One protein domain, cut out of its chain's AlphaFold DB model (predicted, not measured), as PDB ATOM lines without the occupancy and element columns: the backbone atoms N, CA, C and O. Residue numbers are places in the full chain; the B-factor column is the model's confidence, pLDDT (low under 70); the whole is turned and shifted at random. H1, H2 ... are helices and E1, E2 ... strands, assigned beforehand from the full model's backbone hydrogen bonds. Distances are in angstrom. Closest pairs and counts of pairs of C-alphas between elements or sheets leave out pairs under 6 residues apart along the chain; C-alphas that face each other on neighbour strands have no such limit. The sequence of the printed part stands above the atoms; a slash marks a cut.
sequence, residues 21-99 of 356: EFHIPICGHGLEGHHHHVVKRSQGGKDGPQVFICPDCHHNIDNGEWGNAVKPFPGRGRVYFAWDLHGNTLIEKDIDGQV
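Overview. This is residues 21 to 99 of the 356 residues of an uncharacterized protein of marine sediment metagenome (UniProt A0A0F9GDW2). There is little regular structure here: a small, twisted hairpin sheet of three strands has one short helix, H1, packed near the start of E1, and a long looping stretch, residues 21 to 54, comes before them. The 79 printed residues run H1, E1, E2, E3, mixed in class, with 28 in named elements. The sheet's order is E1, E2, E3, antiparallel. The whole is compact, radius of gyration of the C-alphas 12.3 A, spanning 33 by 30 by 24 A.

Arrangement. E1, residues 67 to 73, E2, 77 to 83, and E3, 89 to 94, form a meander, each strand the antiparallel neighbour of the one before. Look at N 69 and O 81, 2.9 A, for hairpin E1 and E2, and N 80 and O 93, 2.8 A, for hairpin E2 and E3. H1, residues 55 to 62, is on the sheet; its closest C-alphas to E1 are Ile 61 and Gly 67, 5.8 A. Every O i to N i+4 pair in H1 is within hydrogen-bond range.

Along the chain. Find C-alpha 55 at (371.375, 223.031, 181.601), where H1 begins its 10.4 A. E1 runs 18.0 A, E2 19.3 A, and E3 13.8 A to C-alpha 94 at (372.076, 239.994, 170.405).

Size, cuts and confidence. The C-alphas of Gly 33 and Pro 74 are farthest apart, 36.2 A. The printed part has no cut, and the three links are tight. Residues 30 to 49 and 97 to 99 have pLDDT under 70.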
ATOM      1  N   GLU A  21     360.096 230.535 170.164       82.88
ATOM      2  CA  GLU A  21     361.432 231.097 169.921       82.88
ATOM      3  C   GLU A  21     362.156 231.484 171.211       82.88
ATOM      4  O   GLU A  21     363.361 231.273 171.324       82.88
ATOM      5  N   PHE A  22     361.420 231.980 172.213       80.44
ATOM      6  CA  PHE A  22     361.974 232.291 173.534       80.44
ATOM      7  C   PHE A  22     362.539 231.049 174.243       80.44
ATOM      8  O   PHE A  22     363.434 231.155 175.078       80.44
ATOM      9  N   HIS A  23     362.034 229.863 173.896       80.31
ATOM     10  CA  HIS A  23     362.451 228.589 174.478       80.31
ATOM     11  C   HIS A  23     363.471 227.839 173.617       80.31
ATOM     12  O   HIS A  23     363.738 226.672 173.887       80.31
ATOM     13  N   ILE A  24     364.057 228.475 172.599       84.31
ATOM     14  CA  ILE A  24     365.204 227.919 171.874       84.31
ATOM     15  C   ILE A  24     366.469 228.420 172.574       84.31
ATOM     16  O   ILE A  24     366.693 229.631 172.627       84.31
ATOM     17  N   PRO A  25     367.293 227.532 173.155       84.44
ATOM     18  CA  PRO A  25     368.430 227.964 173.951       84.44
ATOM     19  C   PRO A  25     369.454 228.641 173.048       84.44
ATOM     20  O   PRO A  25     369.804 228.128 171.984       84.44
ATOM     21  N   ILE A  26     369.965 229.793 173.484       86.75
ATOM     22  CA  ILE A  26     370.878 230.612 172.675       86.75
ATOM     23  C   ILE A  26     372.209 229.903 172.389       86.75
ATOM     24  O   ILE A  26     372.912 230.285 171.461       86.75
ATOM     25  N   CYS A  27     372.542 228.865 173.163       84.00
ATOM     26  CA  CYS A  27     373.714 228.018 172.955       84.00
ATOM     27  C   CYS A  27     373.524 226.954 171.859       84.00
ATOM     28  O   CYS A  27     374.475 226.256 171.535       84.00
ATOM     29  N   GLY A  28     372.315 226.783 171.307       82.12
ATOM     30  CA  GLY A  28     372.037 225.823 170.229       82.12
ATOM     31  C   GLY A  28     372.012 224.344 170.644       82.12
ATOM     32  O   GLY A  28     371.711 223.489 169.814       82.12
ATOM     33  N   HIS A  29     372.280 224.023 171.912       76.94
ATOM     34  CA  HIS A  29     372.153 222.666 172.450       76.94
ATOM     35  C   HIS A  29     370.665 222.333 172.640       76.94
ATOM     36  O   HIS A  29     369.979 223.062 173.345       76.94
ATOM     37  N   GLY A  30     370.167 221.295 171.959       63.19
ATOM     38  CA  GLY A  30     368.746 221.049 171.661       63.19
ATOM     39  C   GLY A  30     367.729 221.062 172.819       63.19
ATOM     40  O   GLY A  30     368.055 221.106 173.998       63.19
ATOM     41  N   LEU A  31     366.446 221.000 172.442       59.19
ATOM     42  CA  LEU A  31     365.259 221.179 173.300       59.19
ATOM     43  C   LEU A  31     364.952 220.015 174.266       59.19
ATOM     44  O   LEU A  31     363.886 220.001 174.885       59.19
ATOM     45  N   GLU A  32     365.824 219.013 174.383       55.09
ATOM     46  CA  GLU A  32     365.510 217.797 175.133       55.09
ATOM     47  C   GLU A  32     365.615 218.019 176.651       55.09
ATOM     48  O   GLU A  32     366.629 217.780 177.295       55.09
ATOM     49  N   GLY A  33     364.498 218.450 177.239       52.59
ATOM     50  CA  GLY A  33     364.022 217.846 178.484       52.59
ATOM     51  C   GLY A  33     363.849 218.766 179.683       52.59
ATOM     52  O   GLY A  33     362.864 218.608 180.401       52.59
ATOM     53  N   HIS A  34     364.719 219.750 179.916       58.16
ATOM     54  CA  HIS A  34     364.671 220.528 181.162       58.16
ATOM     55  C   HIS A  34     365.017 222.000 180.922       58.16
ATOM     56  O   HIS A  34     366.173 222.362 180.729       58.16
ATOM     57  N   HIS A  35     363.997 222.864 180.910       56.12
ATOM     58  CA  HIS A  35     364.187 224.307 180.779       56.12
ATOM     59  C   HIS A  35     364.413 224.935 182.160       56.12
ATOM     60  O   HIS A  35     363.532 224.917 183.018       56.12
ATOM     61  N   HIS A  36     365.594 225.516 182.370       58.44
ATOM     62  CA  HIS A  36     365.867 226.373 183.519       58.44
ATOM     63  C   HIS A  36     365.788 227.833 183.068       58.44
ATOM     64  O   HIS A  36     366.532 228.267 182.191       58.44
ATOM     65  N   HIS A  37     364.860 228.599 183.646       58.38
ATOM     66  CA  HIS A  37     364.833 230.047 183.456       58.38
ATOM     67  C   HIS A  37     365.956 230.663 184.281       58.38
ATOM     68  O   HIS A  37     365.884 230.708 185.510       58.38
ATOM     69  N   VAL A  38     366.985 231.157 183.603       56.03
ATOM     70  CA  VAL A  38     368.106 231.830 184.254       56.03
ATOM     71  C   VAL A  38     367.749 233.298 184.403       56.03
ATOM     72  O   VAL A  38     368.078 234.142 183.569       56.03
ATOM     73  N   VAL A  39     367.032 233.620 185.476       55.78
ATOM     74  CA  VAL A  39     366.869 235.015 185.885       55.78
ATOM     75  C   VAL A  39     368.131 235.395 186.644       55.78
ATOM     76  O   VAL A  39     368.214 235.195 187.857       55.78
ATOM     77  N   LYS A  40     369.139 235.918 185.938       53.78
ATOM     78  CA  LYS A  40     370.352 236.413 186.594       53.78
ATOM     79  C   LYS A  40     370.002 237.672 187.395       53.78
ATOM     80  O   LYS A  40     370.044 238.791 186.887       53.78
ATOM     81  N   ARG A  41     369.632 237.487 188.666       50.78
ATOM     82  CA  ARG A  41     369.228 238.573 189.580       50.78
ATOM     83  C   ARG A  41     370.353 239.580 189.840       50.78
ATOM     84  O   ARG A  41     370.066 240.736 190.143       50.78
ATOM     85  N   SER A  42     371.610 239.168 189.664       44.59
ATOM     86  CA  SER A  42     372.804 239.936 190.034       44.59
ATOM     87  C   SER A  42     373.162 241.114 189.113       44.59
ATOM     88  O   SER A  42     374.145 241.796 189.387       44.59
ATOM     89  N   GLN A  43     372.396 241.403 188.049       45.06
ATOM     90  CA  GLN A  43     372.674 242.559 187.171       45.06
ATOM     91  C   GLN A  43     371.489 243.498 186.883       45.06
ATOM     92  O   GLN A  43     371.663 244.451 186.129       45.06
ATOM     93  N   GLY A  44     370.308 243.310 187.490       40.94
ATOM     94  CA  GLY A  44     369.188 244.230 187.217       40.94
ATOM     95  C   GLY A  44     367.898 244.068 188.022       40.94
ATOM     96  O   GLY A  44     366.895 244.675 187.663       40.94
ATOM     97  N   GLY A  45     367.871 243.266 189.092       52.72
ATOM     98  CA  GLY A  45     366.622 243.009 189.817       52.72
ATOM     99  C   GLY A  45     365.639 242.146 189.012       52.72
ATOM    100  O   GLY A  45     366.051 241.352 188.166       52.72
ATOM    101  N   LYS A  46     364.335 242.254 189.301       57.50
ATOM    102  CA  LYS A  46     363.279 241.441 188.658       57.50
ATOM    103  C   LYS A  46     363.143 241.692 187.148       57.50
ATOM    104  O   LYS A  46     362.635 240.817 186.453       57.50
ATOM    105  N   ASP A  47     363.664 242.821 186.670       64.00
ATOM    106  CA  ASP A  47     363.527 243.300 185.290       64.00
ATOM    107  C   ASP A  47     364.827 243.143 184.480       64.00
ATOM    108  O   ASP A  47     364.992 243.720 183.403       64.00
ATOM    109  N   GLY A  48     365.786 242.370 185.002       66.81
ATOM    110  CA  GLY A  48     367.010 242.046 184.280       66.81
ATOM    111  C   GLY A  48     366.728 241.253 182.994       66.81
ATOM    112  O   GLY A  48     365.763 240.484 182.941       66.81
ATOM    113  N   PRO A  49     367.573 241.399 181.956       69.06
ATOM    114  CA  PRO A  49     367.440 240.627 180.727       69.06
ATOM    115  C   PRO A  49     367.486 239.127 181.036       69.06
ATOM    116  O   PRO A  49     368.441 238.633 181.639       69.06
ATOM    117  N   GLN A  50     366.442 238.409 180.625       74.62
ATOM    118  CA  GLN A  50     366.364 236.959 180.763       74.62
ATOM    119  C   GLN A  50     366.856 236.319 179.472       74.62
ATOM    120  O   GLN A  50     366.343 236.613 178.395       74.62
ATOM    121  N   VAL A  51     367.850 235.444 179.589       81.25
ATOM    122  CA  VAL A  51     368.332 234.631 178.473       81.25
ATOM    123  C   VAL A  51     368.065 233.165 178.754       81.25
ATOM    124  O   VAL A  51     368.129 232.715 179.899       81.25
ATOM    125  N   PHE A  52     367.779 232.416 177.695       82.62
ATOM    126  CA  PHE A  52     367.551 230.986 177.784       82.62
ATOM    127  C   PHE A  52     368.797 230.221 177.320       82.62
ATOM    128  O   PHE A  52     369.216 230.360 176.174       82.62
ATOM    129  N   ILE A  53     369.400 229.428 178.209       86.38
ATOM    130  CA  ILE A  53     370.575 228.580 177.941       86.38
ATOM    131  C   ILE A  53     370.286 227.139 178.372       86.38
ATOM    132  O   ILE A  53     369.429 226.911 179.224       86.38
ATOM    133  N   CYS A  54     370.986 226.161 177.787       85.75
ATOM    134  CA  CYS A  54     370.811 224.763 178.179       85.75
ATOM    135  C   CYS A  54     371.355 224.494 179.602       85.75
ATOM    136  O   CYS A  54     372.199 225.261 180.088       85.75
ATOM    137  N   PRO A  55     370.916 223.401 180.261       83.56
ATOM    138  CA  PRO A  55     371.375 223.031 181.601       83.56
ATOM    139  C   PRO A  55     372.898 222.939 181.740       83.56
ATOM    140  O   PRO A  55     373.437 223.408 182.736       83.56
ATOM    141  N   ASP A  56     373.601 222.418 180.732       86.12
ATOM    142  CA  ASP A  56     375.061 222.282 180.784       86.12
ATOM    143  C   ASP A  56     375.762 223.642 180.758       86.12
ATOM    144  O   ASP A  56     376.671 223.899 181.548       86.12
ATOM    145  N   CYS A  57     375.321 224.557 179.888       88.62
ATOM    146  CA  CYS A  57     375.848 225.922 179.861       88.62
ATOM    147  C   CYS A  57     375.552 226.648 181.175       88.62
ATOM    148  O   CYS A  57     376.404 227.375 181.678       88.62
ATOM    149  N   HIS A  58     374.368 226.430 181.749       85.75
ATOM    150  CA  HIS A  58     374.005 226.993 183.043       85.75
ATOM    151  C   HIS A  58     374.901 226.464 184.164       85.75
ATOM    152  O   HIS A  58     375.462 227.247 184.924       85.75
ATOM    153  N   HIS A  59     375.090 225.146 184.229       86.50
ATOM    154  CA  HIS A  59     375.950 224.519 185.223       86.50
ATOM    155  C   HIS A  59     377.387 225.044 185.136       86.50
ATOM    156  O   HIS A  59     377.967 225.370 186.167       86.50
ATOM    157  N   ASN A  60     377.929 225.196 183.925       90.75
ATOM    158  CA  ASN A  60     379.276 225.732 183.730       90.75
ATOM    159  C   ASN A  60     379.415 227.213 184.117       90.75
ATOM    160  O   ASN A  60     380.495 227.617 184.532       90.75
ATOM    161  N   ILE A  61     378.354 228.016 183.991       90.06
ATOM    162  CA  ILE A  61     378.352 229.431 184.397       90.06
ATOM    163  C   ILE A  61     378.237 229.582 185.917       90.06
ATOM    164  O   ILE A  61     378.916 230.424 186.498       90.06
ATOM    165  N   ASP A  62     377.368 228.796 186.555       85.56
ATOM    166  CA  ASP A  62     377.084 228.941 187.987       85.56
ATOM    167  C   ASP A  62     378.090 228.193 188.869       85.56
ATOM    168  O   ASP A  62     378.453 228.675 189.938       85.56
ATOM    169  N   ASN A  63     378.521 227.006 188.432       86.94
ATOM    170  CA  ASN A  63     379.353 226.097 189.228       86.94
ATOM    171  C   ASN A  63     380.679 225.734 188.548       86.94
ATOM    172  O   ASN A  63     381.548 225.150 189.190       86.94
ATOM    173  N   GLY A  64     380.810 226.013 187.251       90.31
ATOM    174  CA  GLY A  64     382.001 225.692 186.479       90.31
ATOM    175  C   GLY A  64     382.907 226.897 186.272       90.31
ATOM    176  O   GLY A  64     382.991 227.817 187.082       90.31
ATOM    177  N   GLU A  65     383.617 226.862 185.152       92.94
ATOM    178  CA  GLU A  65     384.701 227.793 184.855       92.94
ATOM    179  C   GLU A  65     384.288 228.900 183.872       92.94
ATOM    180  O   GLU A  65     385.140 229.636 183.368       92.94
ATOM    181  N   TRP A  66     382.995 229.013 183.542       95.25
ATOM    182  CA  TRP A  66     382.520 229.995 182.569       95.25
ATOM    183  C   TRP A  66     382.113 231.303 183.246       95.25
ATOM    184  O   TRP A  66     381.453 231.325 184.279       95.25
ATOM    185  N   GLY A  67     382.451 232.425 182.614       90.75
ATOM    186  CA  GLY A  67     381.897 233.730 182.949       90.75
ATOM    187  C   GLY A  67     380.799 234.134 181.970       90.75
ATOM    188  O   GLY A  67     380.775 233.693 180.823       90.75
ATOM    189  N   ASN A  68     379.895 235.015 182.395       93.94
ATOM    190  CA  ASN A  68     378.922 235.630 181.497       93.94
ATOM    191  C   ASN A  68     378.603 237.090 181.858       93.94
ATOM    192  O   ASN A  68     378.695 237.518 183.014       93.94
ATOM    193  N   ALA A  69     378.206 237.873 180.856       91.38
ATOM    194  CA  ALA A  69     377.763 239.255 181.027       91.38
ATOM    195  C   ALA A  69     376.880 239.707 179.867       91.38
ATOM    196  O   ALA A  69     377.084 239.304 178.725       91.38
ATOM    197  N   VAL A  70     375.971 240.632 180.159       89.06
ATOM    198  CA  VAL A  70     375.284 241.427 179.140       89.06
ATOM    199  C   VAL A  70     376.001 242.766 179.023       89.06
ATOM    200  O   VAL A  70     376.239 243.429 180.032       89.06
ATOM    201  N   LYS A  71     376.373 243.170 177.806       90.44
ATOM    202  CA  LYS A  71     377.066 244.444 177.563       90.44
ATOM    203  C   LYS A  71     376.351 245.245 176.475       90.44
ATOM    204  O   LYS A  71     375.903 244.640 175.501       90.44
ATOM    205  N   PRO A  72     376.257 246.580 176.601       90.25
ATOM    206  CA  PRO A  72     375.841 247.422 175.489       90.25
ATOM    207  C   PRO A  72     376.933 247.418 174.413       90.25
ATOM    208  O   PRO A  72     378.121 247.537 174.720       90.25
ATOM    209  N   PHE A  73     376.524 247.288 173.158       88.94
ATOM    210  CA  PHE A  73     377.386 247.264 171.989       88.94
ATOM    211  C   PHE A  73     376.872 248.297 170.970       88.94
ATOM    212  O   PHE A  73     375.712 248.219 170.547       88.94
ATOM    213  N   PRO A  74     377.692 249.291 170.578       88.44
ATOM    214  CA  PRO A  74     377.282 250.308 169.612       88.44
ATOM    215  C   PRO A  74     376.756 249.677 168.316       88.44
ATOM    216  O   PRO A  74     377.411 248.823 167.726       88.44
ATOM    217  N   GLY A  75     375.548 250.063 167.898       90.56
ATOM    218  CA  GLY A  75     374.899 249.566 166.677       90.56
ATOM    219  C   GLY A  75     374.211 248.195 166.778       90.56
ATOM    220  O   GLY A  75     373.466 247.850 165.867       90.56
ATOM    221  N   ARG A  76     374.405 247.431 167.864       88.25
ATOM    222  CA  ARG A  76     373.764 246.109 168.077       88.25
ATOM    223  C   ARG A  76     372.839 246.051 169.296       88.25
ATOM    224  O   ARG A  76     372.154 245.054 169.502       88.25
ATOM    225  N   GLY A  77     372.814 247.106 170.108       92.00
ATOM    226  CA  GLY A  77     372.104 247.097 171.385       92.00
ATOM    227  C   GLY A  77     372.855 246.258 172.418       92.00
ATOM    228  O   GLY A  77     374.081 246.273 172.475       92.00
ATOM    229  N   ARG A  78     372.140 245.546 173.279       90.00
ATOM    230  CA  ARG A  78     372.693 244.664 174.303       90.00
ATOM    231  C   ARG A  78     373.008 243.298 173.707       90.00
ATOM    232  O   ARG A  78     372.186 242.689 173.023       90.00
ATOM    233  N   VAL A  79     374.191 242.801 174.047       91.94
ATOM    234  CA  VAL A  79     374.698 241.496 173.623       91.94
ATOM    235  C   VAL A  79     375.020 240.672 174.864       91.94
ATOM    236  O   VAL A  79     375.698 241.153 175.780       91.94
ATOM    237  N   TYR A  80     374.506 239.446 174.914       92.06
ATOM    238  CA  TYR A  80     374.862 238.454 175.919       92.06
ATOM    239  C   TYR A  80     376.136 237.726 175.503       92.06
ATOM    240  O   TYR A  80     376.225 237.219 174.384       92.06
ATOM    241  N   PHE A  81     377.082 237.639 176.432       94.25
ATOM    242  CA  PHE A  81     378.327 236.902 176.289       94.25
ATOM    243  C   PHE A  81     378.415 235.806 177.345       94.25
ATOM    244  O   PHE A  81     378.158 236.080 178.519       94.25
ATOM    245  N   ALA A  82     378.879 234.627 176.943       93.44
ATOM    246  CA  ALA A  82     379.485 233.644 177.836       93.44
ATOM    247  C   ALA A  82     380.895 233.308 177.336       93.44
ATOM    248  O   ALA A  82     381.117 233.256 176.124       93.44
ATOM    249  N   TRP A  83     381.841 233.105 178.248       96.81
ATOM    250  CA  TRP A  83     383.241 232.814 177.939       96.81
ATOM    251  C   TRP A  83     383.823 231.783 178.908       96.81
ATOM    252  O   TRP A  83     383.362 231.699 180.043       96.81
ATOM    253  N   ASP A  84     384.826 231.017 178.480       95.06
ATOM    254  CA  ASP A  84     385.553 230.074 179.349       95.06
ATOM    255  C   ASP A  84     386.607 230.771 180.237       95.06
ATOM    256  O   ASP A  84     386.848 231.976 180.123       95.06
ATOM    257  N   LEU A  85     387.295 230.020 181.106       91.31
ATOM    258  CA  LEU A  85     388.364 230.558 181.962       91.31
ATOM    259  C   LEU A  85     389.552 231.169 181.201       91.31
ATOM    260  O   LEU A  85     390.310 231.956 181.770       91.31
ATOM    261  N   HIS A  86     389.725 230.813 179.928       91.25
ATOM    262  CA  HIS A  86     390.777 231.335 179.062       91.25
ATOM    263  C   HIS A  86     390.344 232.629 178.359       91.25
ATOM    264  O   HIS A  86     391.166 233.290 177.722       91.25
ATOM    265  N   GLY A  87     389.078 233.030 178.511       91.56
ATOM    266  CA  GLY A  87     388.501 234.216 177.893       91.56
ATOM    267  C   GLY A  87     388.025 233.995 176.459       91.56
ATOM    268  O   GLY A  87     387.754 234.981 175.771       91.56
ATOM    269  N   ASN A  88     387.908 232.746 176.000       94.56
ATOM    270  CA  ASN A  88     387.330 232.448 174.693       94.56
ATOM    271  C   ASN A  88     385.816 232.646 174.756       94.56
ATOM    272  O   ASN A  88     385.150 232.077 175.620       94.56
ATOM    273  N   THR A  89     385.260 233.431 173.835       95.31
ATOM    274  CA  THR A  89     383.807 233.601 173.724       95.31
ATOM    275  C   THR A  89     383.169 232.301 173.245       95.31
ATOM    276  O   THR A  89     383.469 231.818 172.157       95.31
ATOM    277  N   LEU A  90     382.261 231.760 174.053       94.06
ATOM    278  CA  LEU A  90     381.515 230.534 173.773       94.06
ATOM    279  C   LEU A  90     380.113 230.831 173.242       94.06
ATOM    280  O   LEU A  90     379.607 230.127 172.374       94.06
ATOM    281  N   ILE A  91     379.481 231.878 173.776       93.50
ATOM    282  CA  ILE A  91     378.150 232.331 173.368       93.50
ATOM    283  C   ILE A  91     378.221 233.835 173.149       93.50
ATOM    284  O   ILE A  91     378.645 234.567 174.041       93.50
ATOM    285  N   GLU A  92     377.758 234.288 171.989       94.19
ATOM    286  CA  GLU A  92     377.525 235.695 171.683       94.19
ATOM    287  C   GLU A  92     376.154 235.828 171.020       94.19
ATOM    288  O   GLU A  92     375.910 235.248 169.959       94.19
ATOM    289  N   LYS A  93     375.233 236.560 171.654       91.50
ATOM    290  CA  LYS A  93     373.872 236.716 171.130       91.50
ATOM    291  C   LYS A  93     373.322 238.111 171.376       91.50
ATOM    292  O   LYS A  93     373.309 238.583 172.511       91.50
ATOM    293  N   ASP A  94     372.821 238.738 170.318       91.06
ATOM    294  CA  ASP A  94     372.076 239.994 170.405       91.06
ATOM    295  C   ASP A  94     370.739 239.728 171.101       91.06
ATOM    296  O   ASP A  94     369.951 238.903 170.634       91.06
ATOM    297  N   ILE A  95     370.492 240.399 172.228       86.25
ATOM    298  CA  ILE A  95     369.266 240.203 173.020       86.25
ATOM    299  C   ILE A  95     368.227 241.300 172.774       86.25
ATOM    300  O   ILE A  95     367.041 241.073 172.992       86.25
ATOM    301  N   ASP A  96     368.640 242.462 172.257       82.31
ATOM    302  CA  ASP A  96     367.711 243.551 171.923       82.31
ATOM    303  C   ASP A  96     366.951 243.301 170.612       82.31
ATOM    304  O   ASP A  96     365.842 243.796 170.442       82.31
ATOM    305  N   GLY A  97     367.483 242.457 169.718       65.50
ATOM    306  CA  GLY A  97     366.780 242.024 168.503       65.50
ATOM    307  C   GLY A  97     365.651 241.014 168.753       65.50
ATOM    308  O   GLY A  97     364.852 240.764 167.858       65.50
ATOM    309  N   GLN A  98     365.575 240.441 169.961       54.88
ATOM    310  CA  GLN A  98     364.487 239.553 170.396       54.88
ATOM    311  C   GLN A  98     363.401 240.278 171.200       54.88
ATOM    312  O   GLN A  98     362.483 239.630 171.711       54.88
ATOM    313  N   VAL A  99     363.443 241.614 171.270       46.56
ATOM    314  CA  VAL A  99     362.259 242.398 171.633       46.56
ATOM    315  C   VAL A  99     361.282 242.296 170.461       46.56
ATOM    316  O   VAL A  99     361.211 243.151 169.582       46.56
TER     317      VAL A  99